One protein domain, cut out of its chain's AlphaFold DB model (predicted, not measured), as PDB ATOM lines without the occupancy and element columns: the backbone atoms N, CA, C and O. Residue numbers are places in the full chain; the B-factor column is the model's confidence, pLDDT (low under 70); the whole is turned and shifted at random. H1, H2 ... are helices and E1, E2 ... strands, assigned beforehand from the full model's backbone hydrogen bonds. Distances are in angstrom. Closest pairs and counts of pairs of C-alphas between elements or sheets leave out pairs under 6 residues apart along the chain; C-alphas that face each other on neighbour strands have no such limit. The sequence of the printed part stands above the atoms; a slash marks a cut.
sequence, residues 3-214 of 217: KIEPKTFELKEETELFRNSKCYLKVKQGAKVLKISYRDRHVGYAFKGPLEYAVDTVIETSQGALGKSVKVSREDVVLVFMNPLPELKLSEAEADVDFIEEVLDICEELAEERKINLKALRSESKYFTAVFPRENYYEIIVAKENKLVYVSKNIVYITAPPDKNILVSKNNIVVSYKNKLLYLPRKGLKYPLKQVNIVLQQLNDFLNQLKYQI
ATOM      1  N   LYS A   3      30.096  60.922   4.509       94.56
ATOM      2  CA  LYS A   3      30.396  61.881   5.568       94.56
ATOM      3  C   LYS A   3      31.147  61.152   6.668       94.56
ATOM      4  O   LYS A   3      30.688  60.105   7.125       94.56
ATOM      5  N   ILE A   4      32.253  61.732   7.101       95.25
ATOM      6  CA  ILE A   4      32.984  61.300   8.286       95.25
ATOM      7  C   ILE A   4      32.661  62.301   9.389       95.25
ATOM      8  O   ILE A   4      32.631  63.507   9.142       95.25
ATOM      9  N   GLU A   5      32.331  61.816  10.586       90.00
ATOM     10  CA  GLU A   5      32.162  62.716  11.730       90.00
ATOM     11  C   GLU A   5      33.489  63.463  11.965       90.00
ATOM     12  O   GLU A   5      34.528  62.806  12.002       90.00
ATOM     13  N   PRO A   6      33.497  64.802  12.134       88.94
ATOM     14  CA  PRO A   6      34.722  65.591  12.301       88.94
ATOM     15  C   PRO A   6      35.297  65.451  13.723       88.94
ATOM     16  O   PRO A   6      35.701  66.422  14.357       88.94
ATOM     17  N   LYS A   7      35.248  64.234  14.262       93.44
ATOM     18  CA  LYS A   7      35.731  63.839  15.575       93.44
ATOM     19  C   LYS A   7      36.440  62.508  15.439       93.44
ATOM     20  O   LYS A   7      35.933  61.585  14.801       93.44
ATOM     21  N   THR A   8      37.567  62.400  16.122       97.19
ATOM     22  CA  THR A   8      38.269  61.138  16.300       97.19
ATOM     23  C   THR A   8      37.978  60.609  17.689       97.19
ATOM     24  O   THR A   8      37.905  61.358  18.663       97.19
ATOM     25  N   PHE A   9      37.787  59.302  17.777       98.31
ATOM     26  CA  PHE A   9      37.592  58.609  19.036       98.31
ATOM     27  C   PHE A   9      38.733  57.627  19.276       98.31
ATOM     28  O   PHE A   9      39.407  57.208  18.340       98.31
ATOM     29  N   GLU A  10      38.912  57.216  20.521       98.25
ATOM     30  CA  GLU A  10      39.792  56.118  20.903       98.25
ATOM     31  C   GLU A  10      38.963  54.961  21.461       98.25
ATOM     32  O   GLU A  10      38.077  55.156  22.303       98.25
ATOM     33  N   LEU A  11      39.263  53.747  21.002       98.31
ATOM     34  CA  LEU A  11      38.628  52.526  21.472       98.31
ATOM     35  C   LEU A  11      39.153  52.142  22.864       98.31
ATOM     36  O   LEU A  11      40.339  51.861  23.036       98.31
ATOM     37  N   LYS A  12      38.265  52.088  23.861       98.19
ATOM     38  CA  LYS A  12      38.634  51.825  25.264       98.19
ATOM     39  C   LYS A  12      38.744  50.363  25.634       98.19
ATOM     40  O   LYS A  12      39.400  50.048  26.620       98.19
ATOM     41  N   GLU A  13      38.141  49.485  24.853       97.25
ATOM     42  CA  GLU A  13      38.249  48.055  25.067       97.25
ATOM     43  C   GLU A  13      38.421  47.329  23.749       97.25
ATOM     44  O   GLU A  13      37.839  47.678  22.721       97.25
ATOM     45  N   GLU A  14      39.240  46.292  23.789       97.69
ATOM     46  CA  GLU A  14      39.378  45.391  22.670       97.69
ATOM     47  C   GLU A  14      38.006  44.822  22.276       97.69
ATOM     48  O   GLU A  14      37.277  44.287  23.109       97.69
ATOM     49  N   THR A  15      37.658  44.945  20.995       97.94
ATOM     50  CA  THR A  15      36.320  44.621  20.499       97.94
ATOM     51  C   THR A  15      36.403  43.661  19.319       97.94
ATOM     52  O   THR A  15      37.094  43.911  18.328       97.94
ATOM     53  N   GLU A  16      35.672  42.551  19.408       97.81
ATOM     54  CA  GLU A  16      35.421  41.670  18.272       97.81
ATOM     55  C   GLU A  16      34.269  42.236  17.439       97.81
ATOM     56  O   GLU A  16      33.114  42.216  17.855       97.81
ATOM     57  N   LEU A  17      34.592  42.760  16.258       97.06
ATOM     58  CA  LEU A  17      33.606  43.381  15.374       97.06
ATOM     59  C   LEU A  17      32.770  42.336  14.640       97.06
ATOM     60  O   LEU A  17      31.620  42.586  14.294       97.06
ATOM     61  N   PHE A  18      33.346  41.165  14.363       95.75
ATOM     62  CA  PHE A  18      32.651  40.104  13.650       95.75
ATOM     63  C   PHE A  18      33.241  38.738  13.958       95.75
ATOM     64  O   PHE A  18      34.463  38.590  14.041       95.75
ATOM     65  N   ARG A  19      32.366  37.730  14.022       94.88
ATOM     66  CA  ARG A  19      32.733  36.317  14.078       94.88
ATOM     67  C   ARG A  19      31.678  35.438  13.423       94.88
ATOM     68  O   ARG A  19      30.481  35.590  13.651       94.88
ATOM     69  N   ASN A  20      32.150  34.459  12.666       92.19
ATOM     70  CA  ASN A  20      31.408  33.261  12.296       92.19
ATOM     71  C   ASN A  20      32.361  32.048  12.297       92.19
ATOM     72  O   ASN A  20      33.493  32.137  12.771       92.19
ATOM     73  N   SER A  21      31.920  30.907  11.766       91.25
ATOM     74  CA  SER A  21      32.733  29.683  11.716       91.25
ATOM     75  C   SER A  21      33.968  29.774  10.811       91.25
ATOM     76  O   SER A  21      34.857  28.936  10.923       91.25
ATOM     77  N   LYS A  22      34.034  30.762   9.911       92.31
ATOM     78  CA  LYS A  22      35.086  30.897   8.892       92.31
ATOM     79  C   LYS A  22      35.906  32.176   9.013       92.31
ATOM     80  O   LYS A  22      36.903  32.310   8.315       92.31
ATOM     81  N   CYS A  23      35.509  33.127   9.848       95.50
ATOM     82  CA  CYS A  23      36.150  34.428   9.915       95.50
ATOM     83  C   CYS A  23      35.956  35.076  11.283       95.50
ATOM     84  O   CYS A  23      34.881  34.969  11.871       95.50
ATOM     85  N   TYR A  24      36.959  35.826  11.732       97.12
ATOM     86  CA  TYR A  24      36.774  36.857  12.752       97.12
ATOM     87  C   TYR A  24      37.590  38.106  12.423       97.12
ATOM     88  O   TYR A  24      38.619  38.010  11.757       97.12
ATOM     89  N   LEU A  25      37.132  39.259  12.912       98.19
ATOM     90  CA  LEU A  25      37.870  40.523  12.919       98.19
ATOM     91  C   LEU A  25      37.756  41.156  14.302       98.19
ATOM     92  O   LEU A  25      36.663  41.275  14.857       98.19
ATOM     93  N   LYS A  26      38.893  41.598  14.825       98.31
ATOM     94  CA  LYS A  26      39.042  42.159  16.156       98.31
ATOM     95  C   LYS A  26      39.944  43.384  16.109       98.31
ATOM     96  O   LYS A  26      40.990  43.352  15.467       98.31
ATOM     97  N   VAL A  27      39.551  44.440  16.808       98.38
ATOM     98  CA  VAL A  27      40.343  45.667  16.945       98.38
ATOM     99  C   VAL A  27      40.732  45.820  18.407       98.38
ATOM    100  O   VAL A  27      39.904  45.615  19.298       98.38
ATOM    101  N   LYS A  28      42.006  46.115  18.668       98.12
ATOM    102  CA  LYS A  28      42.534  46.215  20.029       98.12
ATOM    103  C   LYS A  28      42.271  47.594  20.625       98.12
ATOM    104  O   LYS A  28      42.080  48.579  19.915       98.12
ATOM    105  N   GLN A  29      42.272  47.640  21.954       97.88
ATOM    106  CA  GLN A  29      42.215  48.885  22.716       97.88
ATOM    107  C   GLN A  29      43.300  49.866  22.241       97.88
ATOM    108  O   GLN A  29      44.417  49.456  21.927       97.88
ATOM    109  N   GLY A  30      42.964  51.155  22.218       97.00
ATOM    110  CA  GLY A  30      43.847  52.240  21.783       97.00
ATOM    111  C   GLY A  30      43.759  52.565  20.289       97.00
ATOM    112  O   GLY A  30      44.356  53.543  19.854       97.00
ATOM    113  N   ALA A  31      43.008  51.795  19.494       98.12
ATOM    114  CA  ALA A  31      42.777  52.140  18.094       98.12
ATOM    115  C   ALA A  31      41.982  53.450  17.968       98.12
ATOM    116  O   ALA A  31      40.990  53.656  18.677       98.12
ATOM    117  N   LYS A  32      42.382  54.304  17.020       98.31
ATOM    118  CA  LYS A  32      41.594  55.470  16.612       98.31
ATOM    119  C   LYS A  32      40.370  55.004  15.838       98.31
ATOM    120  O   LYS A  32      40.463  54.074  15.039       98.31
ATOM    121  N   VAL A  33      39.238  55.662  16.053       98.56
ATOM    122  CA  VAL A  33      37.947  55.316  15.458       98.56
ATOM    123  C   VAL A  33      37.307  56.552  14.842       98.56
ATOM    124  O   VAL A  33      37.231  57.602  15.479       98.56
ATOM    125  N   LEU A  34      36.799  56.406  13.622       98.56
ATOM    126  CA  LEU A  34      35.957  57.388  12.944       98.56
ATOM    127  C   LEU A  34      34.605  56.763  12.621       98.56
ATOM    128  O   LEU A  34      34.530  55.588  12.259       98.56
ATOM    129  N   LYS A  35      33.528  57.544  12.726       97.69
ATOM    130  CA  LYS A  35      32.190  57.104  12.314       97.69
ATOM    131  C   LYS A  35      31.955  57.460  10.853       97.69
ATOM    132  O   LYS A  35      32.110  58.617  10.464       97.69
ATOM    133  N   ILE A  36      31.542  56.472  10.063       97.31
ATOM    134  CA  ILE A  36      31.305  56.614   8.627       97.31
ATOM    135  C   ILE A  36      29.804  56.646   8.364       97.31
ATOM    136  O   ILE A  36      29.073  55.694   8.649       97.31
ATOM    137  N   SER A  37      29.340  57.731   7.756       95.44
ATOM    138  CA  SER A  37      27.954  57.895   7.337       95.44
ATOM    139  C   SER A  37      27.818  57.950   5.818       95.44
ATOM    140  O   SER A  37      28.633  58.546   5.116       95.44
ATOM    141  N   TYR A  38      26.739  57.369   5.295       93.19
ATOM    142  CA  TYR A  38      26.358  57.470   3.888       93.19
ATOM    143  C   TYR A  38      24.916  57.962   3.777       93.19
ATOM    144  O   TYR A  38      23.995  57.290   4.238       93.19
ATOM    145  N   ARG A  39      24.715  59.123   3.131       89.50
ATOM    146  CA  ARG A  39      23.398  59.796   3.045       89.50
ATOM    147  C   ARG A  39      22.740  59.935   4.429       89.50
ATOM    148  O   ARG A  39      21.602  59.523   4.616       89.50
ATOM    149  N   ASP A  40      23.513  60.453   5.384       88.69
ATOM    150  CA  ASP A  40      23.094  60.747   6.767       88.69
ATOM    151  C   ASP A  40      22.706  59.526   7.624       88.69
ATOM    152  O   ASP A  40      22.280  59.676   8.765       88.69
ATOM    153  N   ARG A  41      22.920  58.303   7.120       92.00
ATOM    154  CA  ARG A  41      22.847  57.067   7.908       92.00
ATOM    155  C   ARG A  41      24.246  56.664   8.355       92.00
ATOM    156  O   ARG A  41      25.134  56.556   7.513       92.00
ATOM    157  N   HIS A  42      24.419  56.370   9.640       94.31
ATOM    158  CA  HIS A  42      25.625  55.727  10.159       94.31
ATOM    159  C   HIS A  42      25.680  54.282   9.640       94.31
ATOM    160  O   HIS A  42      24.762  53.500   9.891       94.31
ATOM    161  N   VAL A  43      26.706  53.952   8.854       94.62
ATOM    162  CA  VAL A  43      26.807  52.667   8.129       94.62
ATOM    163  C   VAL A  43      28.029  51.843   8.518       94.62
ATOM    164  O   VAL A  43      28.154  50.695   8.084       94.62
ATOM    165  N   GLY A  44      28.938  52.414   9.304       96.50
ATOM    166  CA  GLY A  44      30.176  51.752   9.665       96.50
ATOM    167  C   GLY A  44      31.156  52.638  10.413       96.50
ATOM    168  O   GLY A  44      30.874  53.796  10.712       96.50
ATOM    169  N   TYR A  45      32.334  52.082  10.652       98.38
ATOM    170  CA  TYR A  45      33.439  52.734  11.343       98.38
ATOM    171  C   TYR A  45      34.733  52.540  10.555       98.38
ATOM    172  O   TYR A  45      34.912  51.503   9.917       98.38
ATOM    173  N   ALA A  46      35.647  53.501  10.630       98.50
ATOM    174  CA  ALA A  46      37.044  53.282  10.274       98.50
ATOM    175  C   ALA A  46      37.866  53.132  11.550       98.50
ATOM    176  O   ALA A  46      37.653  53.875  12.507       98.50
ATOM    177  N   PHE A  47      38.809  52.197  11.548       98.56
ATOM    178  CA  PHE A  47      39.752  51.981  12.635       98.56
ATOM    179  C   PHE A  47      41.176  52.166  12.123       98.56
ATOM    180  O   PHE A  47      41.493  51.682  11.037       98.56
ATOM    181  N   LYS A  48      42.024  52.823  12.915       98.44
ATOM    182  CA  LYS A  48      43.470  52.945  12.686       98.44
ATOM    183  C   LYS A  48      44.197  52.545  13.958       98.44
ATOM    184  O   LYS A  48      44.038  53.196  14.991       98.44
ATOM    185  N   GLY A  49      44.941  51.448  13.897       97.88
ATOM    186  CA  GLY A  49      45.631  50.907  15.061       97.88
ATOM    187  C   GLY A  49      45.814  49.387  15.018       97.88
ATOM    188  O   GLY A  49      45.662  48.766  13.957       97.88
ATOM    189  N   PRO A  50      46.095  48.761  16.174       97.94
ATOM    190  CA  PRO A  50      46.356  47.335  16.242       97.94
ATOM    191  C   PRO A  50      45.076  46.526  16.032       97.94
ATOM    192  O   PRO A  50      44.085  46.685  16.750       97.94
ATOM    193  N   LEU A  51      45.116  45.588  15.089       97.88
ATOM    194  CA  LEU A  51      44.004  44.690  14.795       97.88
ATOM    195  C   LEU A  51      44.460  43.258  14.520       97.88
ATOM    196  O   LEU A  51      45.626  42.988  14.222       97.88
ATOM    197  N   GLU A  52      43.513  42.329  14.622       98.25
ATOM    198  CA  GLU A  52      43.695  40.918  14.305       98.25
ATOM    199  C   GLU A  52      42.493  40.385  13.520       98.25
ATOM    200  O   GLU A  52      41.341  40.608  13.891       98.25
ATOM    201  N   TYR A  53      42.750  39.628  12.457       98.00
ATOM    202  CA  TYR A  53      41.715  38.850  11.782       98.00
ATOM    203  C   TYR A  53      42.238  37.497  11.337       98.00
ATOM    204  O   TYR A  53      43.435  37.301  11.096       98.00
ATOM    205  N   ALA A  54      41.308  36.564  11.179       97.44
ATOM    206  CA  ALA A  54      41.577  35.327  10.477       97.44
ATOM    207  C   ALA A  54      40.439  34.981   9.529       97.44
ATOM    208  O   ALA A  54      39.275  35.244   9.824       97.44
ATOM    209  N   VAL A  55      40.798  34.350   8.416       96.44
ATOM    210  CA  VAL A  55      39.874  33.773   7.445       96.44
ATOM    211  C   VAL A  55      40.282  32.330   7.194       96.44
ATOM    212  O   VAL A  55      41.368  32.050   6.676       96.44
ATOM    213  N   ASP A  56      39.403  31.401   7.534       94.62
ATOM    214  CA  ASP A  56      39.566  30.001   7.198       94.62
ATOM    215  C   ASP A  56      39.190  29.762   5.731       94.62
ATOM    216  O   ASP A  56      38.023  29.608   5.375       94.62
ATOM    217  N   THR A  57      40.206  29.746   4.867       91.94
ATOM    218  CA  THR A  57      40.043  29.465   3.432       91.94
ATOM    219  C   THR A  57      40.167  27.978   3.099       91.94
ATOM    220  O   THR A  57      40.235  27.611   1.923       91.94
ATOM    221  N   VAL A  58      40.223  27.110   4.117       90.25
ATOM    222  CA  VAL A  58      40.353  25.669   3.919       90.25
ATOM    223  C   VAL A  58      39.033  25.091   3.412       90.25
ATOM    224  O   VAL A  58      37.953  25.312   3.970       90.25
ATOM    225  N   ILE A  59      39.140  24.346   2.315       87.56
ATOM    226  CA  ILE A  59      38.071  23.554   1.721       87.56
ATOM    227  C   ILE A  59      38.310  22.102   2.116       87.56
ATOM    228  O   ILE A  59      39.267  21.478   1.655       87.56
ATOM    229  N   GLU A  60      37.429  21.571   2.955       83.56
ATOM    230  CA  GLU A  60      37.417  20.159   3.326       83.56
ATOM    231  C   GLU A  60      36.700  19.332   2.256       83.56
ATOM    232  O   GLU A  60      35.661  19.731   1.724       83.56
ATOM    233  N   THR A  61      37.265  18.173   1.929       75.38
ATOM    234  CA  THR A  61      36.683  17.198   1.004       75.38
ATOM    235  C   THR A  61      36.911  15.780   1.503       75.38
ATOM    236  O   THR A  61      37.771  15.536   2.349       75.38
ATOM    237  N   SER A  62      36.214  14.812   0.908       75.12
ATOM    238  CA  SER A  62      36.436  13.389   1.191       75.12
ATOM    239  C   SER A  62      37.846  12.896   0.836       75.12
ATOM    240  O   SER A  62      38.235  11.823   1.284       75.12
ATOM    241  N   GLN A  63      38.607  13.644   0.028       72.56
ATOM    242  CA  GLN A  63      39.980  13.310  -0.374       72.56
ATOM    243  C   GLN A  63      41.047  14.082   0.421       72.56
ATOM    244  O   GLN A  63      42.236  13.946   0.141       72.56
ATOM    245  N   GLY A  64      40.639  14.894   1.401       80.75
ATOM    246  CA  GLY A  64      41.524  15.745   2.194       80.75
ATOM    247  C   GLY A  64      41.136  17.221   2.136       80.75
ATOM    248  O   GLY A  64      40.059  17.586   1.660       80.75
ATOM    249  N   ALA A  65      42.022  18.081   2.632       85.06
ATOM    250  CA  ALA A  65      41.791  19.516   2.747       85.06
ATOM    251  C   ALA A  65      42.706  20.314   1.806       85.06
ATOM    252  O   ALA A  65      43.882  19.990   1.641       85.06
ATOM    253  N   LEU A  66      42.170  21.374   1.197       86.06
ATOM    254  CA  LEU A  66      42.907  22.277   0.310       86.06
ATOM    255  C   LEU A  66      42.784  23.723   0.780       86.06
ATOM    256  O   LEU A  66      41.713  24.160   1.187       86.06
ATOM    257  N   GLY A  67      43.866  24.485   0.642       84.38
ATOM    258  CA  GLY A  67      43.931  25.884   1.066       84.38
ATOM    259  C   GLY A  67      44.779  26.074   2.319       84.38
ATOM    260  O   GLY A  67      45.364  25.131   2.851       84.38
ATOM    261  N   LYS A  68      44.895  27.325   2.761       89.75
ATOM    262  CA  LYS A  68      45.617  27.694   3.979       89.75
ATOM    263  C   LYS A  68      44.883  28.846   4.637       89.75
ATOM    264  O   LYS A  68      44.688  29.885   4.005       89.75
ATOM    265  N   SER A  69      44.508  28.679   5.897       93.75
ATOM    266  CA  SER A  69      43.873  29.752   6.653       93.75
ATOM    267  C   SER A  69      44.792  30.977   6.700       93.75
ATOM    268  O   SER A  69      46.018  30.871   6.812       93.75
ATOM    269  N   VAL A  70      44.189  32.151   6.574       95.25
ATOM    270  CA  VAL A  70      44.867  33.437   6.694       95.25
ATOM    271  C   VAL A  70      44.704  33.894   8.130       95.25
ATOM    272  O   VAL A  70      43.589  33.891   8.637       95.25
ATOM    273  N   LYS A  71      45.798  34.286   8.781       97.12
ATOM    274  CA  LYS A  71      45.781  34.940  10.089       97.12
ATOM    275  C   LYS A  71      46.730  36.124  10.045       97.12
ATOM    276  O   LYS A  71      47.868  35.977   9.600       97.12
ATOM    277  N   VAL A  72      46.255  37.278  10.489       97.00
ATOM    278  CA  VAL A  72      46.991  38.538  10.453       97.00
ATOM    279  C   VAL A  72      46.807  39.255  11.782       97.00
ATOM    280  O   VAL A  72      45.690  39.352  12.275       97.00
ATOM    281  N   SER A  73      47.906  39.764  12.336       97.75
ATOM    282  CA  SER A  73      47.936  40.675  13.482       97.75
ATOM    283  C   SER A  73      48.949  41.772  13.173       97.75
ATOM    284  O   SER A  73      50.131  41.466  13.012       97.75
ATOM    285  N   ARG A  74      48.495  43.022  13.047       96.12
ATOM    286  CA  ARG A  74      49.336  44.181  12.697       96.12
ATOM    287  C   ARG A  74      48.650  45.495  13.072       96.12
ATOM    288  O   ARG A  74      47.451  45.510  13.331       96.12
ATOM    289  N   GLU A  75      49.422  46.572  13.051       97.50
ATOM    290  CA  GLU A  75      48.905  47.937  12.926       97.50
ATOM    291  C   GLU A  75      48.378  48.133  11.500       97.50
ATOM    292  O   GLU A  75      49.070  47.787  10.536       97.50
ATOM    293  N   ASP A  76      47.145  48.614  11.355       96.62
ATOM    294  CA  ASP A  76      46.507  48.769  10.046       96.62
ATOM    295  C   ASP A  76      45.386  49.817  10.069       96.62
ATOM    296  O   ASP A  76      44.906  50.214  11.135       96.62
ATOM    297  N   VAL A  77      44.927  50.194   8.875       98.06
ATOM    298  CA  VAL A  77      43.648  50.882   8.670       98.06
ATOM    299  C   VAL A  77      42.614  49.863   8.186       98.06
ATOM    300  O   VAL A  77      42.899  49.024   7.331       98.06
ATOM    301  N   VAL A  78      41.398  49.914   8.729       98.38
ATOM    302  CA  VAL A  78      40.271  49.110   8.239       98.38
ATOM    303  C   VAL A  78      38.977  49.910   8.268       98.38
ATOM    304  O   VAL A  78      38.623  50.506   9.282       98.38
ATOM    305  N   LEU A  79      38.243  49.888   7.159       98.38
ATOM    306  CA  LEU A  79      36.878  50.398   7.082       98.38
ATOM    307  C   LEU A  79      35.921  49.220   7.233       98.38
ATOM    308  O   LEU A  79      35.983  48.257   6.468       98.38
ATOM    309  N   VAL A  80      35.025  49.293   8.211       97.50
ATOM    310  CA  VAL A  80      34.048  48.247   8.513       97.50
ATOM    311  C   VAL A  80      32.644  48.790   8.311       97.50
ATOM    312  O   VAL A  80      32.197  49.658   9.054       97.50
ATOM    313  N   PHE A  81      31.927  48.235   7.339       94.50
ATOM    314  CA  PHE A  81      30.511  48.490   7.107       94.50
ATOM    315  C   PHE A  81      29.698  47.299   7.588       94.50
ATOM    316  O   PHE A  81      29.906  46.179   7.117       94.50
ATOM    317  N   MET A  82      28.742  47.519   8.484       93.38
ATOM    318  CA  MET A  82      27.951  46.414   9.013       93.38
ATOM    319  C   MET A  82      26.584  46.836   9.527       93.38
ATOM    320  O   MET A  82      26.356  47.991   9.876       93.38
ATOM    321  N   ASN A  83      25.686  45.857   9.572       91.06
ATOM    322  CA  ASN A  83      24.383  45.969  10.205       91.06
ATOM    323  C   ASN A  83      24.084  44.668  10.980       91.06
ATOM    324  O   ASN A  83      24.173  43.589  10.380       91.06
ATOM    325  N   PRO A  84      23.715  44.730  12.275       93.06
ATOM    326  CA  PRO A  84      23.711  45.926  13.126       93.06
ATOM    327  C   PRO A  84      25.124  46.486  13.343       93.06
ATOM    328  O   PRO A  84      26.111  45.778  13.154       93.06
ATOM    329  N   LEU A  85      25.212  47.760  13.728       94.81
ATOM    330  CA  LEU A  85      26.467  48.357  14.184       94.81
ATOM    331  C   LEU A  85      26.828  47.823  15.582       94.81
ATOM    332  O   LEU A  85      25.921  47.595  16.384       94.81
ATOM    333  N   PRO A  86      28.121  47.617  15.884       94.69
ATOM    334  CA  PRO A  86      28.563  47.194  17.203       94.69
ATOM    335  C   PRO A  86      28.417  48.332  18.217       94.69
ATOM    336  O   PRO A  86      28.595  49.507  17.889       94.69
ATOM    337  N   GLU A  87      28.159  47.974  19.471       94.56
ATOM    338  CA  GLU A  87      28.322  48.899  20.589       94.56
ATOM    339  C   GLU A  87      29.814  49.017  20.911       94.56
ATOM    340  O   GLU A  87      30.472  48.023  21.212       94.56
ATOM    341  N   LEU A  88      30.360  50.230  20.806       96.94
ATOM    342  CA  LEU A  88      31.774  50.506  21.054       96.94
ATOM    343  C   LEU A  88      31.921  51.405  22.280       96.94
ATOM    344  O   LEU A  88      31.279  52.456  22.360       96.94
ATOM    345  N   LYS A  89      32.826  51.052  23.199       97.50
ATOM    346  CA  LYS A  89      33.257  51.968  24.264       97.50
ATOM    347  C   LYS A  89      34.310  52.922  23.717       97.50
ATOM    348  O   LYS A  89      35.467  52.549  23.533       97.50
ATOM    349  N   LEU A  90      33.884  54.150  23.449       97.56
ATOM    350  CA  LEU A  90      34.691  55.198  22.831       97.56
ATOM    351  C   LEU A  90      34.908  56.356  23.808       97.56
ATOM    352  O   LEU A  90      33.986  56.730  24.532       97.56
ATOM    353  N   SER A  91      36.091  56.969  23.787       97.31
ATOM    354  CA  SER A  91      36.258  58.351  24.262       97.31
ATOM    355  C   SER A  91      36.609  59.256  23.102       97.31
ATOM    356  O   SER A  91      37.261  58.815  22.161       97.31
ATOM    357  N   GLU A  92      36.238  60.528  23.188       97.00
ATOM    358  CA  GLU A  92      36.786  61.527  22.273       97.00
ATOM    359  C   GLU A  92      38.312  61.597  22.429       97.00
ATOM    360  O   GLU A  92      38.855  61.395  23.521       97.00
ATOM    361  N   ALA A  93      38.985  61.820  21.308       94.94
ATOM    362  CA  ALA A  93      40.419  62.021  21.191       94.94
ATOM    363  C   ALA A  93      40.674  63.283  20.351       94.94
ATOM    364  O   ALA A  93      39.749  63.861  19.776       94.94
ATOM    365  N   GLU A  94      41.932  63.713  20.278       92.94
ATOM    366  CA  GLU A  94      42.324  64.785  19.365       92.94
ATOM    367  C   GLU A  94      41.980  64.403  17.919       92.94
ATOM    368  O   GLU A  94      42.187  63.260  17.502       92.94
ATOM    369  N   ALA A  95      41.414  65.357  17.176       93.88
ATOM    370  CA  ALA A  95      41.003  65.137  15.800       93.88
ATOM    371  C   ALA A  95      42.223  64.823  14.921       93.88
ATOM    372  O   ALA A  95      43.144  65.625  14.800       93.88
ATOM    373  N   ASP A  96      42.201  63.656  14.291       96.12
ATOM    374  CA  ASP A  96      43.194  63.221  13.315       96.12
ATOM    375  C   ASP A  96      42.667  63.561  11.915       96.12
ATOM    376  O   ASP A  96      41.923  62.784  11.315       96.12
ATOM    377  N   VAL A  97      42.982  64.773  11.448       96.00
ATOM    378  CA  VAL A  97      42.497  65.304  10.163       96.00
ATOM    379  C   VAL A  97      42.992  64.447   8.999       96.00
ATOM    380  O   VAL A  97      42.186  64.075   8.152       96.00
ATOM    381  N   ASP A  98      44.262  64.035   9.021       96.50
ATOM    382  CA  ASP A  98      44.848  63.170   7.993       96.50
ATOM    383  C   ASP A  98      44.095  61.837   7.893       96.50
ATOM    384  O   ASP A  98      43.797  61.361   6.801       96.50
ATOM    385  N   PHE A  99      43.731  61.235   9.032       97.38
ATOM    386  CA  PHE A  99      42.944  60.000   9.035       97.38
ATOM    387  C   PHE A  99      41.507  60.214   8.533       97.38
ATOM    388  O   PHE A  99      40.937  59.327   7.896       97.38
ATOM    389  N   ILE A 100      40.904  61.374   8.805       97.44
ATOM    390  CA  ILE A 100      39.572  61.722   8.289       97.44
ATOM    391  C   ILE A 100      39.599  61.843   6.761       97.44
ATOM    392  O   ILE A 100      38.725  61.272   6.104       97.44
ATOM    393  N   GLU A 101      40.587  62.552   6.214       96.56
ATOM    394  CA  GLU A 101      40.777  62.724   4.770       96.56
ATOM    395  C   GLU A 101      41.081  61.382   4.089       96.56
ATOM    396  O   GLU A 101      40.372  61.000   3.159       96.56
ATOM    397  N   GLU A 102      42.014  60.594   4.636       96.44
ATOM    398  CA  GLU A 102      42.349  59.247   4.153       96.44
ATOM    399  C   GLU A 102      41.101  58.351   4.035       96.44
ATOM    400  O   GLU A 102      40.883  57.677   3.026       96.44
ATOM    401  N   VAL A 103      40.243  58.339   5.060       97.50
ATOM    402  CA  VAL A 103      39.025  57.515   5.062       97.50
ATOM    403  C   VAL A 103      37.986  58.027   4.068       97.50
ATOM    404  O   VAL A 103      37.260  57.212   3.485       97.50
ATOM    405  N   LEU A 104      37.887  59.345   3.876       96.56
ATOM    406  CA  LEU A 104      36.979  59.928   2.896       96.56
ATOM    407  C   LEU A 104      37.391  59.531   1.473       96.56
ATOM    408  O   LEU A 104      36.549  58.997   0.750       96.56
ATOM    409  N   ASP A 105      38.673  59.672   1.135       95.56
ATOM    410  CA  ASP A 105      39.230  59.296  -0.170       95.56
ATOM    411  C   ASP A 105      38.981  57.812  -0.479       95.56
ATOM    412  O   ASP A 105      38.472  57.461  -1.548       95.56
ATOM    413  N   ILE A 106      39.228  56.923   0.493       94.88
ATOM    414  CA  ILE A 106      38.944  55.485   0.345       94.88
ATOM    415  C   ILE A 106      37.447  55.251   0.090       94.88
ATOM    416  O   ILE A 106      37.070  54.437  -0.757       94.88
ATOM    417  N   CYS A 107      36.555  55.929   0.818       94.00
ATOM    418  CA  CYS A 107      35.111  55.779   0.624       94.00
ATOM    419  C   CYS A 107      34.661  56.219  -0.778       94.00
ATOM    420  O   CYS A 107      33.763  55.593  -1.362       94.00
ATOM    421  N   GLU A 108      35.257  57.286  -1.307       93.00
ATOM    422  CA  GLU A 108      34.994  57.781  -2.656       93.00
ATOM    423  C   GLU A 108      35.494  56.793  -3.714       93.00
ATOM    424  O   GLU A 108      34.681  56.332  -4.522       93.00
ATOM    425  N   GLU A 109      36.745  56.329  -3.626       89.12
ATOM    426  CA  GLU A 109      37.303  55.336  -4.558       89.12
ATOM    427  C   GLU A 109      36.471  54.040  -4.571       89.12
ATOM    428  O   GLU A 109      36.101  53.517  -5.627       89.12
ATOM    429  N   LEU A 110      36.096  53.522  -3.393       85.25
ATOM    430  CA  LEU A 110      35.276  52.311  -3.294       85.25
ATOM    431  C   LEU A 110      33.909  52.470  -3.980       85.25
ATOM    432  O   LEU A 110      33.374  51.494  -4.528       85.25
ATOM    433  N   ALA A 111      33.327  53.672  -3.932       82.25
ATOM    434  CA  ALA A 111      32.053  53.979  -4.568       82.25
ATOM    435  C   ALA A 111      32.190  54.128  -6.091       82.25
ATOM    436  O   ALA A 111      31.369  53.563  -6.822       82.25
ATOM    437  N   GLU A 112      33.213  54.841  -6.561       82.31
ATOM    438  CA  GLU A 112      33.488  55.056  -7.985       82.31
ATOM    439  C   GLU A 112      33.793  53.744  -8.707       82.31
ATOM    440  O   GLU A 112      33.184  53.424  -9.733       82.31
ATOM    441  N   GLU A 113      34.641  52.912  -8.106       74.06
ATOM    442  CA  GLU A 113      35.030  51.622  -8.668       74.06
ATOM    443  C   GLU A 113      33.994  50.512  -8.449       74.06
ATOM    444  O   GLU A 113      34.188  49.367  -8.866       74.06
ATOM    445  N   ARG A 114      32.865  50.826  -7.799       74.38
ATOM    446  CA  ARG A 114      31.789  49.869  -7.481       74.38
ATOM    447  C   ARG A 114      32.290  48.653  -6.685       74.38
ATOM    448  O   ARG A 114      31.695  47.576  -6.762       74.38
ATOM    449  N   LYS A 115      33.353  48.832  -5.891       71.75
ATOM    450  CA  LYS A 115      33.936  47.813  -4.998       71.75
ATOM    451  C   LYS A 115      33.021  47.504  -3.808       71.75
ATOM    452  O   LYS A 115      33.090  46.417  -3.236       71.75
ATOM    453  N   ILE A 116      32.115  48.425  -3.474       70.44
ATOM    454  CA  ILE A 116      31.078  48.254  -2.450       70.44
ATOM    455  C   ILE A 116      29.675  48.439  -3.025       70.44
ATOM    456  O   ILE A 116      29.399  49.306  -3.855       70.44
ATOM    457  N   ASN A 117      28.738  47.627  -2.537       76.44
ATOM    458  CA  ASN A 117      27.338  47.759  -2.908       76.44
ATOM    459  C   ASN A 117      26.648  48.821  -2.037       76.44
ATOM    460  O   ASN A 117      26.136  48.522  -0.960       76.44
ATOM    461  N   LEU A 118      26.553  50.054  -2.544       76.62
ATOM    462  CA  LEU A 118      25.882  51.171  -1.857       76.62
ATOM    463  C   LEU A 118      24.386  50.920  -1.575       76.62
ATOM    464  O   LEU A 118      23.789  51.578  -0.721       76.62
ATOM    465  N   LYS A 119      23.738  49.985  -2.288       74.19
ATOM    466  CA  LYS A 119      22.371  49.556  -1.950       74.19
ATOM    467  C   LYS A 119      22.363  48.662  -0.712       74.19
ATOM    468  O   LYS A 119      21.441  48.782   0.085       74.19
ATOM    469  N   ALA A 120      23.381  47.820  -0.531       73.62
ATOM    470  CA  ALA A 120      23.497  46.953   0.638       73.62
ATOM    471  C   ALA A 120      23.697  47.757   1.931       73.62
ATOM    472  O   ALA A 120      23.108  47.400   2.940       73.62
ATOM    473  N   LEU A 121      24.400  48.896   1.871       77.25
ATOM    474  CA  LEU A 121      24.578  49.810   3.013       77.25
ATOM    475  C   LEU A 121      23.271  50.407   3.563       77.25
ATOM    476  O   LEU A 121      23.244  50.978   4.647       77.25
ATOM    477  N   ARG A 122      22.185  50.318   2.790       76.44
ATOM    478  CA  ARG A 122      20.847  50.791   3.169       76.44
ATOM    479  C   ARG A 122      19.895  49.645   3.501       76.44
ATOM    480  O   ARG A 122      18.716  49.889   3.726       76.44
ATOM    481  N   SER A 123      20.380  48.410   3.442       77.31
ATOM    482  CA  SER A 123      19.581  47.233   3.737       77.31
ATOM    483  C   SER A 123      19.431  47.066   5.242       77.31
ATOM    484  O   SER A 123      20.406  47.173   5.979       77.31
ATOM    485  N   GLU A 124      18.227  46.707   5.679       81.19
ATOM    486  CA  GLU A 124      17.979  46.267   7.057       81.19
ATOM    487  C   GLU A 124      18.438  44.819   7.297       81.19
ATOM    488  O   GLU A 124      18.449  44.337   8.427       81.19
ATOM    489  N   SER A 125      18.858  44.106   6.245       83.69
ATOM    490  CA  SER A 125      19.470  42.785   6.398       83.69
ATOM    491  C   SER A 125      20.783  42.866   7.166       83.69
ATOM    492  O   SER A 125      21.545  43.820   7.011       83.69
ATOM    493  N   LYS A 126      21.108  41.799   7.900       87.06
ATOM    494  CA  LYS A 126      22.435  41.646   8.496       87.06
ATOM    495  C   LYS A 126      23.501  41.481   7.413       87.06
ATOM    496  O   LYS A 126      23.330  40.674   6.492       87.06
ATOM    497  N   TYR A 127      24.592  42.225   7.533       86.00
ATOM    498  CA  TYR A 127      25.770  42.109   6.674       86.00
ATOM    499  C   TYR A 127      27.014  42.608   7.407       86.00
ATOM    500  O   TYR A 127      26.918  43.384   8.357       86.00
ATOM    501  N   PHE A 128      28.177  42.179   6.929       92.50
ATOM    502  CA  PHE A 128      29.475  42.652   7.378       92.50
ATOM    503  C   PHE A 128      30.414  42.771   6.179       92.50
ATOM    504  O   PHE A 128      30.524  41.840   5.382       92.50
ATOM    505  N   THR A 129      31.098  43.901   6.063       93.94
ATOM    506  CA  THR A 129      32.148  44.143   5.078       93.94
ATOM    507  C   THR A 129      33.311  44.833   5.775       93.94
ATOM    508  O   THR A 129      33.117  45.905   6.335       93.94
ATOM    509  N   ALA A 130      34.507  44.262   5.706       96.44
ATOM    510  CA  ALA A 130      35.746  44.910   6.117       96.44
ATOM    511  C   ALA A 130      36.632  45.142   4.894       96.44
ATOM    512  O   ALA A 130      36.830  44.231   4.087       96.44
ATOM    513  N   VAL A 131      37.151  46.357   4.757       96.06
ATOM    514  CA  VAL A 131      38.030  46.779   3.667       96.06
ATOM    515  C   VAL A 131      39.331  47.274   4.264       96.06
ATOM    516  O   VAL A 131      39.330  48.194   5.078       96.06
ATOM    517  N   PHE A 132      40.435  46.681   3.831       96.31
ATOM    518  CA  PHE A 132      41.769  47.093   4.218       96.31
ATOM    519  C   PHE A 132      42.493  47.690   3.004       96.31
ATOM    520  O   PHE A 132      42.742  46.958   2.031       96.31
ATOM    521  N   PRO A 133      42.829  48.992   3.024       93.56
ATOM    522  CA  PRO A 133      43.638  49.610   1.986       93.56
ATOM    523  C   PRO A 133      45.047  49.007   1.961       93.56
ATOM    524  O   PRO A 133      45.654  48.678   2.986       93.56
ATOM    525  N   ARG A 134      45.576  48.823   0.755       92.00
ATOM    526  CA  ARG A 134      46.962  48.429   0.483       92.00
ATOM    527  C   ARG A 134      47.454  49.307  -0.656       92.00
ATOM    528  O   ARG A 134      46.655  49.772  -1.452       92.00
ATOM    529  N   GLU A 135      48.769  49.426  -0.791       87.00
ATOM    530  CA  GLU A 135      49.426  50.316  -1.762       87.00
ATOM    531  C   GLU A 135      48.838  50.277  -3.189       87.00
ATOM    532  O   GLU A 135      48.807  51.294  -3.860       87.00
ATOM    533  N   ASN A 136      48.374  49.113  -3.664       84.00
ATOM    534  CA  ASN A 136      47.894  48.938  -5.043       84.00
ATOM    535  C   ASN A 136      46.615  48.083  -5.167       84.00
ATOM    536  O   ASN A 136      46.273  47.628  -6.259       84.00
ATOM    537  N   TYR A 137      45.968  47.729  -4.055       85.94
ATOM    538  CA  TYR A 137      44.765  46.889  -4.064       85.94
ATOM    539  C   TYR A 137      43.998  47.025  -2.749       85.94
ATOM    540  O   TYR A 137      44.543  47.479  -1.750       85.94
ATOM    541  N   TYR A 138      42.760  46.537  -2.724       86.44
ATOM    542  CA  TYR A 138      42.026  46.345  -1.478       86.44
ATOM    543  C   TYR A 138      41.991  44.878  -1.096       86.44
ATOM    544  O   TYR A 138      41.676  44.004  -1.909       86.44
ATOM    545  N   GLU A 139      42.285  44.620   0.167       91.88
ATOM    546  CA  GLU A 139      41.940  43.365   0.804       91.88
ATOM    547  C   GLU A 139      40.540  43.512   1.409       91.88
ATOM    548  O   GLU A 139      40.263  44.480   2.112       91.88
ATOM    549  N   ILE A 140      39.626  42.602   1.078       92.75
ATOM    550  CA  ILE A 140      38.201  42.744   1.399       92.75
ATOM    551  C   ILE A 140      37.673  41.441   1.988       92.75
ATOM    552  O   ILE A 140      37.871  40.363   1.426       92.75
ATOM    553  N   ILE A 141      36.937  41.556   3.090       94.00
ATOM    554  CA  ILE A 141      36.130  40.491   3.680       94.00
ATOM    555  C   ILE A 141      34.667  40.917   3.583       94.00
ATOM    556  O   ILE A 141      34.309  41.972   4.090       94.00
ATOM    557  N   VAL A 142      33.809  40.101   2.976       91.62
ATOM    558  CA  VAL A 142      32.352  40.285   2.968       91.62
ATOM    559  C   VAL A 142      31.710  39.045   3.558       91.62
ATOM    560  O   VAL A 142      31.909  37.946   3.047       91.62
ATOM    561  N   ALA A 143      30.905  39.205   4.597       89.88
ATOM    562  CA  ALA A 143      30.224  38.111   5.263       89.88
ATOM    563  C   ALA A 143      28.727  38.389   5.436       89.88
ATOM    564  O   ALA A 143      28.291  39.508   5.717       89.88
ATOM    565  N   LYS A 144      27.930  37.332   5.292       85.25
ATOM    566  CA  LYS A 144      26.513  37.303   5.665       85.25
ATOM    567  C   LYS A 144      26.208  35.925   6.232       85.25
ATOM    568  O   LYS A 144      26.241  34.942   5.492       85.25
ATOM    569  N   GLU A 145      25.914  35.865   7.529       82.50
ATOM    570  CA  GLU A 145      25.748  34.605   8.268       82.50
ATOM    571  C   GLU A 145      26.988  33.708   8.074       82.50
ATOM    572  O   GLU A 145      28.106  34.121   8.382       82.50
ATOM    573  N   ASN A 146      26.811  32.511   7.510       79.88
ATOM    574  CA  ASN A 146      27.890  31.563   7.226       79.88
ATOM    575  C   ASN A 146      28.477  31.709   5.811       79.88
ATOM    576  O   ASN A 146      29.375  30.957   5.443       79.88
ATOM    577  N   LYS A 147      27.975  32.650   5.001       88.06
ATOM    578  CA  LYS A 147      28.525  32.950   3.675       88.06
ATOM    579  C   LYS A 147      29.652  33.963   3.816       88.06
ATOM    580  O   LYS A 147      29.511  34.941   4.552       88.06
ATOM    581  N   LEU A 148      30.736  33.753   3.082       90.88
ATOM    582  CA  LEU A 148      31.921  34.600   3.135       90.88
ATOM    583  C   LEU A 148      32.525  34.749   1.742       90.88
ATOM    584  O   LEU A 148      32.635  33.779   0.994       90.88
ATOM    585  N   VAL A 149      32.949  35.961   1.418       90.81
ATOM    586  CA  VAL A 149      33.842  36.278   0.311       90.81
ATOM    587  C   VAL A 149      35.066  36.949   0.912       90.81
ATOM    588  O   VAL A 149      34.941  37.900   1.675       90.81
ATOM    589  N   TYR A 150      36.243  36.460   0.566       92.38
ATOM    590  CA  TYR A 150      37.515  37.039   0.955       92.38
ATOM    591  C   TYR A 150      38.368  37.254  -0.289       92.38
ATOM    592  O   TYR A 150      38.581  36.329  -1.073       92.38
ATOM    593  N   VAL A 151      38.834  38.482  -0.478       88.00
ATOM    594  CA  VAL A 151      39.651  38.908  -1.613       88.00
ATOM    595  C   VAL A 151      40.927  39.529  -1.072       88.00
ATOM    596  O   VAL A 151      40.887  40.426  -0.240       88.00
ATOM    597  N   SER A 152      42.067  39.065  -1.563       89.75
ATOM    598  CA  SER A 152      43.384  39.648  -1.313       89.75
ATOM    599  C   SER A 152      44.256  39.455  -2.562       89.75
ATOM    600  O   SER A 152      43.826  38.834  -3.536       89.75
ATOM    601  N   LYS A 153      45.494  39.966  -2.568       85.62
ATOM    602  CA  LYS A 153      46.355  40.074  -3.767       85.62
ATOM    603  C   LYS A 153      46.435  38.803  -4.617       85.62
ATOM    604  O   LYS A 153      46.473  38.870  -5.839       85.62
ATOM    605  N   ASN A 154      46.513  37.642  -3.968       84.06
ATOM    606  CA  ASN A 154      46.749  36.355  -4.630       84.06
ATOM    607  C   ASN A 154      45.669  35.311  -4.346       84.06
ATOM    608  O   ASN A 154      45.860  34.143  -4.696       84.06
ATOM    609  N   ILE A 155      44.591  35.697  -3.664       87.44
ATOM    610  CA  ILE A 155      43.573  34.767  -3.193       87.44
ATOM    611  C   ILE A 155      42.186  35.389  -3.314       87.44
ATOM    612  O   ILE A 155      41.950  36.503  -2.860       87.44
ATOM    613  N   VAL A 156      41.270  34.636  -3.915       88.94
ATOM    614  CA  VAL A 156      39.832  34.870  -3.805       88.94
ATOM    615  C   VAL A 156      39.225  33.603  -3.238       88.94
ATOM    616  O   VAL A 156      39.344  32.536  -3.836       88.94
ATOM    617  N   TYR A 157      38.598  33.715  -2.077       90.88
ATOM    618  CA  TYR A 157      37.900  32.626  -1.418       90.88
ATOM    619  C   TYR A 157      36.425  32.980  -1.284       90.88
ATOM    620  O   TYR A 157      36.080  34.074  -0.851       90.88
ATOM    621  N   ILE A 158      35.552  32.060  -1.672       91.06
ATOM    622  CA  ILE A 158      34.105  32.198  -1.546       91.06
ATOM    623  C   ILE A 158      33.594  30.930  -0.888       91.06
ATOM    624  O   ILE A 158      33.875  29.835  -1.371       91.06
ATOM    625  N   THR A 159      32.794  31.067   0.160       89.38
ATOM    626  CA  THR A 159      32.053  29.953   0.742       89.38
ATOM    627  C   THR A 159      30.591  30.319   0.931       89.38
ATOM    628  O   THR A 159      30.239  31.424   1.347       89.38
ATOM    629  N   ALA A 160      29.728  29.377   0.575       87.38
ATOM    630  CA  ALA A 160      28.310  29.393   0.869       87.38
ATOM    631  C   ALA A 160      27.921  27.990   1.360       87.38
ATOM    632  O   ALA A 160      27.516  27.144   0.551       87.38
ATOM    633  N   PRO A 161      28.080  27.733   2.671       80.38
ATOM    634  CA  PRO A 161      27.761  26.450   3.277       80.38
ATOM    635  C   PRO A 161      26.317  26.003   2.990       80.38
ATOM    636  O   PRO A 161      25.444  26.853   2.774       80.38
ATOM    637  N   PRO A 162      26.048  24.685   2.990       79.19
ATOM    638  CA  PRO A 162      26.986  23.609   3.348       79.19
ATOM    639  C   PRO A 162      27.992  23.248   2.245       79.19
ATOM    640  O   PRO A 162      29.099  22.818   2.538       79.19
ATOM    641  N   ASP A 163      27.653  23.492   0.980       78.38
ATOM    642  CA  ASP A 163      28.246  22.693  -0.096       78.38
ATOM    643  C   ASP A 163      29.104  23.463  -1.090       78.38
ATOM    644  O   ASP A 163      29.684  22.833  -1.966       78.38
ATOM    645  N   LYS A 164      29.142  24.798  -1.044       85.00
ATOM    646  CA  LYS A 164      29.752  25.604  -2.112       85.00
ATOM    647  C   LYS A 164      30.996  26.294  -1.606       85.00
ATOM    648  O   LYS A 164      30.902  27.168  -0.751       85.00
ATOM    649  N   ASN A 165      32.136  25.958  -2.193       87.88
ATOM    650  CA  ASN A 165      33.384  26.656  -1.933       87.88
ATOM    651  C   ASN A 165      34.126  26.910  -3.244       87.88
ATOM    652  O   ASN A 165      34.184  26.039  -4.107       87.88
ATOM    653  N   ILE A 166      34.706  28.094  -3.392       89.19
ATOM    654  CA  ILE A 166      35.581  28.456  -4.504       89.19
ATOM    655  C   ILE A 166      36.851  29.039  -3.897       89.19
ATOM    656  O   ILE A 166      36.783  29.967  -3.098       89.19
ATOM    657  N   LEU A 167      38.005  28.515  -4.293       88.75
ATOM    658  CA  LEU A 167      39.313  29.052  -3.946       88.75
ATOM    659  C   LEU A 167      40.091  29.300  -5.235       88.75
ATOM    660  O   LEU A 167      40.495  28.369  -5.925       88.75
ATOM    661  N   VAL A 168      40.322  30.565  -5.552       86.38
ATOM    662  CA  VAL A 168      41.225  30.990  -6.619       86.38
ATOM    663  C   VAL A 168      42.524  31.422  -5.967       86.38
ATOM    664  O   VAL A 168      42.533  32.350  -5.165       86.38
ATOM    665  N   SER A 169      43.624  30.774  -6.325       83.44
ATOM    666  CA  SER A 169      44.969  31.146  -5.901       83.44
ATOM    667  C   SER A 169      45.846  31.509  -7.105       83.44
ATOM    668  O   SER A 169      45.443  31.413  -8.273       83.44
ATOM    669  N   LYS A 170      47.098  31.903  -6.846       79.75
ATOM    670  CA  LYS A 170      48.093  32.136  -7.907       79.75
ATOM    671  C   LYS A 170      48.260  30.922  -8.830       79.75
ATOM    672  O   LYS A 170      48.448  31.091 -10.030       79.75
ATOM    673  N   ASN A 171      48.171  29.709  -8.281       76.44
ATOM    674  CA  ASN A 171      48.560  28.486  -8.983       76.44
ATOM    675  C   ASN A 171      47.401  27.547  -9.304       76.44
ATOM    676  O   ASN A 171      47.621  26.589 -10.040       76.44
ATOM    677  N   ASN A 172      46.202  27.775  -8.779       78.69
ATOM    678  CA  ASN A 172      45.067  26.894  -9.024       78.69
ATOM    679  C   ASN A 172      43.728  27.601  -8.824       78.69
ATOM    680  O   ASN A 172      43.646  28.645  -8.178       78.69
ATOM    681  N   ILE A 173      42.690  27.009  -9.398       84.69
ATOM    682  CA  ILE A 173      41.293  27.278  -9.079       84.69
ATOM    683  C   ILE A 173      40.719  25.970  -8.545       84.69
ATOM    684  O   ILE A 173      40.862  24.925  -9.178       84.69
ATOM    685  N   VAL A 174      40.084  26.032  -7.385       83.12
ATOM    686  CA  VAL A 174      39.419  24.904  -6.743       83.12
ATOM    687  C   VAL A 174      37.953  25.259  -6.580       83.12
ATOM    688  O   VAL A 174      37.634  26.301  -6.012       83.12
ATOM    689  N   VAL A 175      37.063  24.403  -7.068       85.00
ATOM    690  CA  VAL A 175      35.616  24.531  -6.867       85.00
ATOM    691  C   VAL A 175      35.122  23.264  -6.191       85.00
ATOM    692  O   VAL A 175      35.323  22.169  -6.708       85.00
ATOM    693  N   SER A 176      34.479  23.411  -5.036       81.50
ATOM    694  CA  SER A 176      33.796  22.329  -4.331       81.50
ATOM    695  C   SER A 176      32.289  22.573  -4.357       81.50
ATOM    696  O   SER A 176      31.831  23.668  -4.019       81.50
ATOM    697  N   TYR A 177      31.534  21.565  -4.802       82.75
ATOM    698  CA  TYR A 177      30.073  21.556  -4.823       82.75
ATOM    699  C   TYR A 177      29.529  20.172  -4.464       82.75
ATOM    700  O   TYR A 177      29.756  19.217  -5.205       82.75
ATOM    701  N   LYS A 178      28.774  20.057  -3.364       78.88
ATOM    702  CA  LYS A 178      28.133  18.800  -2.915       78.88
ATOM    703  C   LYS A 178      29.126  17.625  -2.878       78.88
ATOM    704  O   LYS A 178      28.898  16.593  -3.507       78.88
ATOM    705  N   ASN A 179      30.268  17.827  -2.216       68.25
ATOM    706  CA  ASN A 179      31.401  16.889  -2.139       68.25
ATOM    707  C   ASN A 179      32.100  16.549  -3.468       68.25
ATOM    708  O   ASN A 179      33.010  15.722  -3.484       68.25
ATOM    709  N   LYS A 180      31.734  17.186  -4.586       74.56
ATOM    710  CA  LYS A 180      32.492  17.099  -5.839       74.56
ATOM    711  C   LYS A 180      33.538  18.197  -5.873       74.56
ATOM    712  O   LYS A 180      33.214  19.352  -5.604       74.56
ATOM    713  N   LEU A 181      34.759  17.840  -6.256       77.25
ATOM    714  CA  LEU A 181      35.874  18.769  -6.377       77.25
ATOM    715  C   LEU A 181      36.313  18.895  -7.836       77.25
ATOM    716  O   LEU A 181      36.595  17.901  -8.502       77.25
ATOM    717  N   LEU A 182      36.416  20.133  -8.308       78.25
ATOM    718  CA  LEU A 182      37.093  20.494  -9.543       78.25
ATOM    719  C   LEU A 182      38.382  21.237  -9.187       78.25
ATOM    720  O   LEU A 182      38.334  22.299  -8.565       78.25
ATOM    721  N   TYR A 183      39.523  20.688  -9.596       78.12
ATOM    722  CA  TYR A 183      40.839  21.306  -9.438       78.12
ATOM    723  C   TYR A 183      41.408  21.676 -10.807       78.12
ATOM    724  O   TYR A 183      41.583  20.816 -11.668       78.12
ATOM    725  N   LEU A 184      41.725  22.953 -10.997       78.19
ATOM    726  CA  LEU A 184      42.296  23.486 -12.228       78.19
ATOM    727  C   LEU A 184      43.674  24.094 -11.922       78.19
ATOM    728  O   LEU A 184      43.737  25.180 -11.339       78.19
ATOM    729  N   PRO A 185      44.791  23.443 -12.288       70.31
ATOM    730  CA  PRO A 185      46.115  24.037 -12.144       70.31
ATOM    731  C   PRO A 185      46.291  25.208 -13.125       70.31
ATOM    732  O   PRO A 185      46.024  25.089 -14.317       70.31
ATOM    733  N   ARG A 186      46.793  26.349 -12.641       66.12
ATOM    734  CA  ARG A 186      47.182  27.496 -13.483       66.12
ATOM    735  C   ARG A 186      48.535  27.299 -14.165       66.12
ATOM    736  O   ARG A 186      48.737  27.819 -15.259       66.12
ATOM    737  N   LYS A 187      49.459  26.533 -13.567       49.06
ATOM    738  CA  LYS A 187      50.702  26.129 -14.246       49.06
ATOM    739  C   LYS A 187      50.359  25.120 -15.345       49.06
ATOM    740  O   LYS A 187      49.977  23.999 -15.039       49.06
ATOM    741  N   GLY A 188      50.490  25.543 -16.602       46.03
ATOM    742  CA  GLY A 188      50.147  24.746 -17.787       46.03
ATOM    743  C   GLY A 188      49.001  25.318 -18.629       46.03
ATOM    744  O   GLY A 188      48.821  24.886 -19.764       46.03
ATOM    745  N   LEU A 189      48.280  26.338 -18.146       44.47
ATOM    746  CA  LEU A 189      47.328  27.085 -18.973       44.47
ATOM    747  C   LEU A 189      48.096  28.034 -19.909       44.47
ATOM    748  O   LEU A 189      48.337  29.193 -19.586       44.47
ATOM    749  N   LYS A 190      48.475  27.538 -21.091       38.72
ATOM    750  CA  LYS A 190      49.010  28.325 -22.223       38.72
ATOM    751  C   LYS A 190      47.927  29.162 -22.928       38.72
ATOM    752  O   LYS A 190      47.993  29.370 -24.136       38.72
ATOM    753  N   TYR A 191      46.895  29.608 -22.216       44.53
ATOM    754  CA  TYR A 191      45.700  30.122 -22.872       44.53
ATOM    755  C   TYR A 191      45.509  31.631 -22.683       44.53
ATOM    756  O   TYR A 191      45.585  32.126 -21.558       44.53
ATOM    757  N   PRO A 192      45.264  32.371 -23.784       40.06
ATOM    758  CA  PRO A 192      45.093  33.819 -23.771       40.06
ATOM    759  C   PRO A 192      43.866  34.212 -22.940       40.06
ATOM    760  O   PRO A 192      42.941  33.414 -22.779       40.06
ATOM    761  N   LEU A 193      43.837  35.465 -22.472       39.41
ATOM    762  CA  LEU A 193      42.777  36.130 -21.685       39.41
ATOM    763  C   LEU A 193      41.324  35.720 -22.032       39.41
ATOM    764  O   LEU A 193      40.466  35.696 -21.152       39.41
ATOM    765  N   LYS A 194      41.046  35.306 -23.276       37.22
ATOM    766  CA  LYS A 194      39.768  34.715 -23.710       37.22
ATOM    767  C   LYS A 194      39.316  33.490 -22.898       37.22
ATOM    768  O   LYS A 194      38.127  33.377 -22.641       37.22
ATOM    769  N   GLN A 195      40.206  32.595 -22.461       39.75
ATOM    770  CA  GLN A 195      39.795  31.425 -21.665       39.75
ATOM    771  C   GLN A 195      39.612  31.736 -20.178       39.75
ATOM    772  O   GLN A 195      38.769  31.120 -19.536       39.75
ATOM    773  N   VAL A 196      40.318  32.737 -19.645       41.72
ATOM    774  CA  VAL A 196      40.016  33.281 -18.309       41.72
ATOM    775  C   VAL A 196      38.622  33.901 -18.312       41.72
ATOM    776  O   VAL A 196      37.861  33.652 -17.387       41.72
ATOM    777  N   ASN A 197      38.242  34.603 -19.384       41.19
ATOM    778  CA  ASN A 197      36.871  35.076 -19.561       41.19
ATOM    779  C   ASN A 197      35.865  33.929 -19.698       41.19
ATOM    780  O   ASN A 197      34.774  34.067 -19.177       41.19
ATOM    781  N   ILE A 198      36.217  32.790 -20.306       44.12
ATOM    782  CA  ILE A 198      35.343  31.600 -20.333       44.12
ATOM    783  C   ILE A 198      35.208  30.979 -18.942       44.12
ATOM    784  O   ILE A 198      34.106  30.614 -18.568       44.12
ATOM    785  N   VAL A 199      36.278  30.887 -18.148       44.69
ATOM    786  CA  VAL A 199      36.203  30.361 -16.772       44.69
ATOM    787  C   VAL A 199      35.463  31.331 -15.855       44.69
ATOM    788  O   VAL A 199      34.674  30.894 -15.031       44.69
ATOM    789  N   LEU A 200      35.659  32.641 -16.009       45.56
ATOM    790  CA  LEU A 200      34.879  33.661 -15.311       45.56
ATOM    791  C   LEU A 200      33.427  33.665 -15.783       45.56
ATOM    792  O   LEU A 200      32.550  33.844 -14.951       45.56
ATOM    793  N   GLN A 201      33.161  33.415 -17.066       47.38
ATOM    794  CA  GLN A 201      31.815  33.244 -17.603       47.38
ATOM    795  C   GLN A 201      31.185  31.970 -17.053       47.38
ATOM    796  O   GLN A 201      30.076  32.044 -16.575       47.38
ATOM    797  N   GLN A 202      31.894  30.843 -16.992       45.28
ATOM    798  CA  GLN A 202      31.418  29.595 -16.388       45.28
ATOM    799  C   GLN A 202      31.227  29.727 -14.878       45.28
ATOM    800  O   GLN A 202      30.277  29.178 -14.335       45.28
ATOM    801  N   LEU A 203      32.091  30.477 -14.190       47.00
ATOM    802  CA  LEU A 203      31.928  30.830 -12.785       47.00
ATOM    803  C   LEU A 203      30.714  31.742 -12.615       47.00
ATOM    804  O   LEU A 203      29.939  31.536 -11.697       47.00
ATOM    805  N   ASN A 204      30.515  32.716 -13.501       47.81
ATOM    806  CA  ASN A 204      29.372  33.621 -13.491       47.81
ATOM    807  C   ASN A 204      28.075  32.886 -13.856       47.81
ATOM    808  O   ASN A 204      27.058  33.121 -13.226       47.81
ATOM    809  N   ASP A 205      28.108  31.944 -14.792       47.69
ATOM    810  CA  ASP A 205      26.998  31.088 -15.204       47.69
ATOM    811  C   ASP A 205      26.667  30.096 -14.088       47.69
ATOM    812  O   ASP A 205      25.500  29.929 -13.759       47.69
ATOM    813  N   PHE A 206      27.674  29.523 -13.423       44.75
ATOM    814  CA  PHE A 206      27.507  28.728 -12.209       44.75
ATOM    815  C   PHE A 206      26.902  29.586 -11.092       44.75
ATOM    816  O   PHE A 206      25.870  29.229 -10.537       44.75
ATOM    817  N   LEU A 207      27.452  30.766 -10.803       46.75
ATOM    818  CA  LEU A 207      26.916  31.708  -9.814       46.75
ATOM    819  C   LEU A 207      25.503  32.203 -10.178       46.75
ATOM    820  O   LEU A 207      24.688  32.410  -9.280       46.75
ATOM    821  N   ASN A 208      25.169  32.350 -11.461       46.75
ATOM    822  CA  ASN A 208      23.840  32.725 -11.946       46.75
ATOM    823  C   ASN A 208      22.859  31.549 -11.850       46.75
ATOM    824  O   ASN A 208      21.741  31.740 -11.385       46.75
ATOM    825  N   GLN A 209      23.275  30.322 -12.167       42.44
ATOM    826  CA  GLN A 209      22.506  29.105 -11.877       42.44
ATOM    827  C   GLN A 209      22.256  28.961 -10.370       42.44
ATOM    828  O   GLN A 209      21.166  28.571  -9.948       42.44
ATOM    829  N   LEU A 210      23.221  29.362  -9.537       39.00
ATOM    830  CA  LEU A 210      23.043  29.442  -8.092       39.00
ATOM    831  C   LEU A 210      22.097  30.577  -7.668       39.00
ATOM    832  O   LEU A 210      21.350  30.371  -6.716       39.00
ATOM    833  N   LYS A 211      22.065  31.729  -8.357       38.75
ATOM    834  CA  LYS A 211      21.052  32.785  -8.139       38.75
ATOM    835  C   LYS A 211      19.634  32.309  -8.466       38.75
ATOM    836  O   LYS A 211      18.710  32.697  -7.767       38.75
ATOM    837  N   TYR A 212      19.451  31.440  -9.462       35.38
ATOM    838  CA  TYR A 212      18.136  30.857  -9.770       35.38
ATOM    839  C   TYR A 212      17.660  29.827  -8.730       35.38
ATOM    840  O   TYR A 212      16.458  29.616  -8.599       35.38
ATOM    841  N   GLN A 213      18.568  29.216  -7.959       32.81
ATOM    842  CA  GLN A 213      18.215  28.308  -6.853       32.81
ATOM    843  C   GLN A 213      18.203  28.977  -5.475       32.81
ATOM    844  O   GLN A 213      17.625  28.439  -4.535       32.81
ATOM    845  N   ILE A 214      18.831  30.141  -5.338       30.38
ATOM    846  CA  ILE A 214      18.770  30.972  -4.141       30.38
ATOM    847  C   ILE A 214      17.928  32.198  -4.502       30.38
ATOM    848  O   ILE A 214      18.463  33.284  -4.724       30.38
TER     849      ILE A 214
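This is residues 3 to 214 of the 217 residues of an uncharacterized protein of Thermoprotei archaeon (UniProt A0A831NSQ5). A ladder of seven antiparallel strands, E10 to E16, runs along the longest axis, and beside E10 the long strands E8 and E5 bend sharply, their folded-back parts making, with the hairpins E2-E3 and E6-E7, a partial second layer over the ladder. H1 packs across E4, E5 and E8 near one end, with E1 and E9 beyond E4, while H2 follows E16 at the other end, its residues 193 to 198 and 204 to 209 standing free. The printed part has 212 residues, with named elements in the order E1 to E9, H1, E10 to E16, H2, and its class is mixed, helices and strands. Fourteen strands form one branched, twisted sheet, antiparallel in each neighbour pair; E6 and E7 form a second, antiparallel sheet. The whole is compact, with a radius of gyration of the C-alphas of 18.7 A, yet elongated, spanning 55 by 33 by 33 A.

E1, residues 8 to 11, begins at C-alpha 8 (38.269, 61.138, 16.300). Then come E2, 15 to 19; E3, 23 to 27; E4, 32 to 38, 20.0 A long; E5, 41 to 55, 28.9 A; E6, 59 to 61; E7, 64 to 66; E8, 70 to 83, 24.3 A; and E9, 90 to 93. H1, residues 97 to 112, is 22.7 A long. The meander, each strand the antiparallel neighbour of the one before, holds E10, 127 to 134, 23.0 A; E11, 137 to 144, 22.8 A; E12, 147 to 152; E13, 155 to 160; E14, 164 to 169; E15, 172 to 177; and E16, 180 to 185. H2, residues 193 to 213, 29.7 A long, ends at C-alpha 213 (18.215, 28.308, -6.853).

E5 bends by 106 degrees at residue 50, with E3 and E4 on one side and E8 on the other; N 47 and O 78 are 2.8 A apart. E8 bends by 114 degrees at residue 74 and pairs with E10, N 81 to O 129 at 2.8 A. The closest C-alphas of E6 and E14 are Ile 59 and Asn 165, 6.7 A apart. H1 is on the branched sheet at a height of 8.0 A, only just over E5 and E8, with 3 C-alphas falling on each, and runs across the strands, at 77 degrees to E5 on the local plane. H2 is only just not on that sheet, with 4 pairs of C-alphas within 10 A. In H1 and H2 every O i to N i+4 pair is within hydrogen-bond range.

The farthest C-alphas, Glu 92 and Lys 190, are 56.8 A apart. The printed part has no cut; its one long link is residues 113 to 126. Mean pLDDT of the printed part is 83.8; residues 179 and 186 to 214 are under 70.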